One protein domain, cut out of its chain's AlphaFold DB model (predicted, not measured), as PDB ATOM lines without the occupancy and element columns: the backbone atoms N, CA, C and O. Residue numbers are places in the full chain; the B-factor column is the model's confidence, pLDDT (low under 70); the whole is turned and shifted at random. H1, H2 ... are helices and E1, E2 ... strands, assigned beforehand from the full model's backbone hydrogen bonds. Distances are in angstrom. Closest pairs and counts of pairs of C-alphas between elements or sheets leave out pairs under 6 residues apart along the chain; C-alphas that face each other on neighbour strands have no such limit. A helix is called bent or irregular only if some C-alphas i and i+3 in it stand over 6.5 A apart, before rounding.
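AT A GLANCE: This is residues 3 to 42 of the 54 residues of an uncharacterized protein of Paxillus rubicundulus Ve08.2h10 (UniProt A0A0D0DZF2). The chain makes an open loop: it runs along the short strand E1, turns back along the helix H1, rounds a far end at the small helix H2 and returns in the strand E2, which lies side by side with E1 and closes the loop. H1 runs across the loop from the strand pair, residues 18 to 24 stick out at one end of the long axis, and the unnamed tail of residues 32 to 42 extends to the other end, where it folds back. The printed part has 40 residues with two named helices and two named strands, in the order E1 H1 H2 E2; the sheet has the order E1, E2 and is parallel, and the class is mixed, helices and strands. The whole is compact, with a radius of gyration of the C-alphas of 10.1 A, yet elongated, with spans of 30 by 16 by 16 A.

HOW THE PARTS SIT: E1, residues 3 to 5, is the parallel neighbour of E2, residues 28 to 31, at 26 degrees between their directions. The C-alphas of Ser 5 and Gln 31, which face each other, are 4.4 A apart. Across the pair, N 4 and O 29 at 3.1 A and N 31 and O 4 at 2.9 A are within hydrogen-bond range. With H1, residues 10 to 17, and H2, residues 20 to 24, these strands form a strand-helix-strand unit, two parallel neighbour strands with helices between them along the chain, and its crossover is right-handed. H1 and H2 are close but not clearly touching; their closest C-alphas, those of Leu 16 and Val 22, are 6.7 A apart. H1 and E2 are apart, and so are E1 and H2. In H1 every O i to N i+4 pair is within hydrogen-bond range; in H2 0 of 1 is, and 1 of its 2 O i to N i+3 pairs is.

IN THESE COORDINATES: E1 begins with C-alpha 3 at (-10.705, 2.966, 100.524) and is 7.3 A long from first to last C-alpha. H1, from Arg 10 to Leu 17, is 10.7 A long, with C-alpha 10 at (-8.874, -2.442, 85.000). H2, from Leu 20 to Asn 24, is 8.1 A long; it is neither bent nor irregular, but only just: C-alphas 20 and 23 are 6.4 A apart. E2, from Ile 28 to Gln 31, is 10.0 A long and ends with C-alpha 31 at (-7.413, -3.600, 97.692).

THE WHOLE: The two C-alphas farthest apart, those of Asn 24 and Leu 37, are 29.9 A apart. The printed part has no cut, and the links E1 to H1, H1 to H2 and H2 to E2 are tight. Residues 18 to 24, of which 20 to 24 belong to H2, stand free. The mean pLDDT of the printed part is 93.2, that of H2 is 86, and no printed residue is under 70.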
ATOM      1  N   GLN A   3     -11.127   4.360 100.676       95.12
ATOM      2  CA  GLN A   3     -10.705   2.966 100.524       95.12
ATOM      3  C   GLN A   3     -11.728   2.154  99.728       95.12
ATOM      4  O   GLN A   3     -12.925   2.254  99.984       95.12
ATOM      5  N   GLN A   4     -11.261   1.312  98.799       94.62
ATOM      6  CA  GLN A   4     -12.120   0.376  98.059       94.62
ATOM      7  C   GLN A   4     -11.363  -0.870  97.575       94.62
ATOM      8  O   GLN A   4     -10.141  -0.832  97.418       94.62
ATOM      9  N   SER A   5     -12.091  -1.962  97.315       96.81
ATOM     10  CA  SER A   5     -11.586  -3.074  96.494       96.81
ATOM     11  C   SER A   5     -11.940  -2.834  95.027       96.81
ATOM     12  O   SER A   5     -13.048  -2.395  94.720       96.81
ATOM     13  N   LEU A   6     -10.997  -3.128  94.131       96.25
ATOM     14  CA  LEU A   6     -11.194  -3.045  92.685       96.25
ATOM     15  C   LEU A   6     -11.446  -4.408  92.036       96.25
ATOM     16  O   LEU A   6     -11.708  -4.450  90.834       96.25
ATOM     17  N   ASN A   7     -11.373  -5.511  92.791       97.19
ATOM     18  CA  ASN A   7     -11.537  -6.875  92.280       97.19
ATOM     19  C   ASN A   7     -10.709  -7.136  91.001       97.19
ATOM     20  O   ASN A   7     -11.188  -7.706  90.020       97.19
ATOM     21  N   THR A   8      -9.476  -6.624  90.959       96.62
ATOM     22  CA  THR A   8      -8.537  -6.663  89.819       96.62
ATOM     23  C   THR A   8      -9.049  -6.024  88.515       96.62
ATOM     24  O   THR A   8      -8.441  -6.171  87.454       96.62
ATOM     25  N   SER A   9     -10.151  -5.271  88.572       97.19
ATOM     26  CA  SER A   9     -10.816  -4.689  87.407       97.19
ATOM     27  C   SER A   9     -10.086  -3.451  86.896       97.19
ATOM     28  O   SER A   9     -10.108  -2.381  87.511       97.19
ATOM     29  N   ARG A  10      -9.488  -3.573  85.707       95.62
ATOM     30  CA  ARG A  10      -8.874  -2.442  85.000       95.62
ATOM     31  C   ARG A  10      -9.865  -1.297  84.731       95.62
ATOM     32  O   ARG A  10      -9.522  -0.167  85.070       95.62
ATOM     33  N   PRO A  11     -11.082  -1.539  84.196       95.69
ATOM     34  CA  PRO A  11     -12.047  -0.461  83.976       95.69
ATOM     35  C   PRO A  11     -12.465   0.247  85.268       95.69
ATOM     36  O   PRO A  11     -12.634   1.463  85.266       95.69
ATOM     37  N   ALA A  12     -12.597  -0.483  86.383       94.44
ATOM     38  CA  ALA A  12     -12.926   0.131  87.672       94.44
ATOM     39  C   ALA A  12     -11.797   1.051  88.157       94.44
ATOM     40  O   ALA A  12     -12.059   2.160  88.619       94.44
ATOM     41  N   GLN A  13     -10.539   0.627  87.993       94.56
ATOM     42  CA  GLN A  13      -9.384   1.453  88.337       94.56
ATOM     43  C   GLN A  13      -9.293   2.718  87.474       94.56
ATOM     44  O   GLN A  13      -9.059   3.806  87.997       94.56
ATOM     45  N   GLU A  14      -9.495   2.591  86.162       93.31
ATOM     46  CA  GLU A  14      -9.501   3.733  85.241       93.31
ATOM     47  C   GLU A  14     -10.659   4.694  85.554       93.31
ATOM     48  O   GLU A  14     -10.456   5.908  85.563       93.31
ATOM     49  N   SER A  15     -11.849   4.178  85.876       93.06
ATOM     50  CA  SER A  15     -12.996   5.002  86.279       93.06
ATOM     51  C   SER A  15     -12.756   5.738  87.596       93.06
ATOM     52  O   SER A  15     -13.167   6.888  87.724       93.06
ATOM     53  N   LEU A  16     -12.103   5.098  88.570       92.69
ATOM     54  CA  LEU A  16     -11.747   5.731  89.837       92.69
ATOM     55  C   LEU A  16     -10.769   6.889  89.624       92.69
ATOM     56  O   LEU A  16     -11.000   7.993  90.104       92.69
ATOM     57  N   LEU A  17      -9.669   6.625  88.920       90.56
ATOM     58  CA  LEU A  17      -8.565   7.573  88.773       90.56
ATOM     59  C   LEU A  17      -8.922   8.795  87.921       90.56
ATOM     60  O   LEU A  17      -8.336   9.858  88.111       90.56
ATOM     61  N   ASN A  18      -9.869   8.642  86.995       90.62
ATOM     62  CA  ASN A  18     -10.353   9.722  86.135       90.62
ATOM     63  C   ASN A  18     -11.668  10.347  86.637       90.62
ATOM     64  O   ASN A  18     -12.214  11.235  85.981       90.62
ATOM     65  N   GLY A  19     -12.205   9.875  87.765       88.31
ATOM     66  CA  GLY A  19     -13.439  10.391  88.348       88.31
ATOM     67  C   GLY A  19     -13.240  11.756  89.007       88.31
ATOM     68  O   GLY A  19     -12.183  12.041  89.561       88.31
ATOM     69  N   LEU A  20     -14.279  12.594  89.005       83.44
ATOM     70  CA  LEU A  20     -14.227  13.920  89.637       83.44
ATOM     71  C   LEU A  20     -14.088  13.849  91.162       83.44
ATOM     72  O   LEU A  20     -13.550  14.770  91.761       83.44
ATOM     73  N   ASP A  21     -14.522  12.758  91.788       83.69
ATOM     74  CA  ASP A  21     -14.474  12.616  93.246       83.69
ATOM     75  C   ASP A  21     -13.075  12.289  93.774       83.69
ATOM     76  O   ASP A  21     -12.812  12.453  94.964       83.69
ATOM     77  N   VAL A  22     -12.160  11.846  92.905       84.94
ATOM     78  CA  VAL A  22     -10.815  11.414  93.298       84.94
ATOM     79  C   VAL A  22     -10.002  12.566  93.898       84.94
ATOM     80  O   VAL A  22      -9.232  12.353  94.828       84.94
ATOM     81  N   VAL A  23     -10.229  13.799  93.424       85.75
ATOM     82  CA  VAL A  23      -9.517  15.009  93.877       85.75
ATOM     83  C   VAL A  23      -9.914  15.447  95.286       85.75
ATOM     84  O   VAL A  23      -9.222  16.263  95.884       85.75
ATOM     85  N   ASN A  24     -11.009  14.906  95.827       91.94
ATOM     86  CA  ASN A  24     -11.470  15.208  97.182       91.94
ATOM     87  C   ASN A  24     -10.730  14.389  98.253       91.94
ATOM     88  O   ASN A  24     -11.015  14.535  99.443       91.94
ATOM     89  N   TRP A  25      -9.812  13.504  97.853       92.38
ATOM     90  CA  TRP A  25      -9.129  12.583  98.753       92.38
ATOM     91  C   TRP A  25      -7.612  12.715  98.651       92.38
ATOM     92  O   TRP A  25      -7.032  12.496  97.594       92.38
ATOM     93  N   ASP A  26      -6.952  12.958  99.787       93.62
ATOM     94  CA  ASP A  26      -5.483  13.020  99.846       93.62
ATOM     95  C   ASP A  26      -4.822  11.640  99.683       93.62
ATOM     96  O   ASP A  26      -3.708  11.519  99.182       93.62
ATOM     97  N   ILE A  27      -5.502  10.585 100.149       93.94
ATOM     98  CA  ILE A  27      -5.012   9.201 100.144       93.94
ATOM     99  C   ILE A  27      -6.136   8.276  99.696       93.94
ATOM    100  O   ILE A  27      -7.256   8.342 100.221       93.94
ATOM    101  N   ILE A  28      -5.787   7.370  98.783       94.31
ATOM    102  CA  ILE A  28      -6.648   6.307  98.275       94.31
ATOM    103  C   ILE A  28      -5.988   4.964  98.577       94.31
ATOM    104  O   ILE A  28      -4.919   4.657  98.056       94.31
ATOM    105  N   ALA A  29      -6.638   4.156  99.409       95.19
ATOM    106  CA  ALA A  29      -6.216   2.797  99.714       95.19
ATOM    107  C   ALA A  29      -6.943   1.801  98.796       95.19
ATOM    108  O   ALA A  29      -8.172   1.690  98.825       95.19
ATOM    109  N   LEU A  30      -6.183   1.071  97.979       95.19
ATOM    110  CA  LEU A  30      -6.718   0.084  97.041       95.19
ATOM    111  C   LEU A  30      -6.457  -1.335  97.538       95.19
ATOM    112  O   LEU A  30      -5.326  -1.694  97.850       95.19
ATOM    113  N   GLN A  31      -7.508  -2.148  97.556       96.69
ATOM    114  CA  GLN A  31      -7.413  -3.600  97.692       96.69
ATOM    115  C   GLN A  31      -7.667  -4.250  96.333       96.69
ATOM    116  O   GLN A  31      -8.469  -3.747  95.545       96.69
ATOM    117  N   GLU A  32      -6.968  -5.353  96.060       97.06
ATOM    118  CA  GLU A  32      -7.059  -6.086  94.788       97.06
ATOM    119  C   GLU A  32      -6.964  -5.155  93.556       97.06
ATOM    120  O   GLU A  32      -7.835  -5.203  92.685       97.06
ATOM    121  N   PRO A  33      -5.965  -4.250  93.472       96.00
ATOM    122  CA  PRO A  33      -5.843  -3.355  92.328       96.00
ATOM    123  C   PRO A  33      -5.548  -4.139  91.048       96.00
ATOM    124  O   PRO A  33      -5.018  -5.252  91.081       96.00
ATOM    125  N   HIS A  34      -5.832  -3.535  89.897       96.50
ATOM    126  CA  HIS A  34      -5.318  -4.067  88.647       96.50
ATOM    127  C   HIS A  34      -3.799  -3.832  88.594       96.50
ATOM    128  O   HIS A  34      -3.315  -2.698  88.680       96.50
ATOM    129  N   ILE A  35      -3.049  -4.921  88.439       95.62
ATOM    130  CA  ILE A  35      -1.594  -4.924  88.291       95.62
ATOM    131  C   ILE A  35      -1.260  -5.334  86.858       95.62
ATOM    132  O   ILE A  35      -1.755  -6.340  86.354       95.62
ATOM    133  N   ASN A  36      -0.445  -4.531  86.181       93.12
ATOM    134  CA  ASN A  36      -0.033  -4.794  84.809       93.12
ATOM    135  C   ASN A  36       1.067  -5.874  84.732       93.12
ATOM    136  O   ASN A  36       1.586  -6.353  85.739       93.12
ATOM    137  N   LEU A  37       1.465  -6.232  83.507       95.44
ATOM    138  CA  LEU A  37       2.457  -7.286  83.251       95.44
ATOM    139  C   LEU A  37       3.856  -6.998  83.827       95.44
ATOM    140  O   LEU A  37       4.646  -7.923  83.976       95.44
ATOM    141  N   VAL A  38       4.161  -5.740  84.158       94.50
ATOM    142  CA  VAL A  38       5.426  -5.325  84.788       94.50
ATOM    143  C   VAL A  38       5.263  -5.054  86.288       94.50
ATOM    144  O   VAL A  38       6.058  -4.330  86.873       94.50
ATOM    145  N   GLN A  39       4.232  -5.636  86.906       91.88
ATOM    146  CA  GLN A  39       3.952  -5.579  88.344       91.88
ATOM    147  C   GLN A  39       3.643  -4.181  88.901       91.88
ATOM    148  O   GLN A  39       3.765  -3.946  90.100       91.88
ATOM    149  N   ASN A  40       3.161  -3.271  88.049       92.31
ATOM    150  CA  ASN A  40       2.755  -1.930  88.453       92.31
ATOM    151  C   ASN A  40       1.240  -1.732  88.369       92.31
ATOM    152  O   ASN A  40       0.573  -2.216  87.454       92.31
ATOM    153  N   THR A  41       0.702  -0.945  89.291       93.12
ATOM    154  CA  THR A  41      -0.633  -0.366  89.197       93.12
ATOM    155  C   THR A  41      -0.598   0.939  88.394       93.12
ATOM    156  O   THR A  41       0.414   1.646  88.375       93.12
ATOM    157  N   THR A  42      -1.689   1.264  87.701       89.50
ATOM    158  CA  THR A  42      -1.808   2.525  86.954       89.50
ATOM    159  C   THR A  42      -2.032   3.690  87.919       89.50
ATOM    160  O   THR A  42      -2.795   3.553  88.873       89.50
TER     161      THR A  42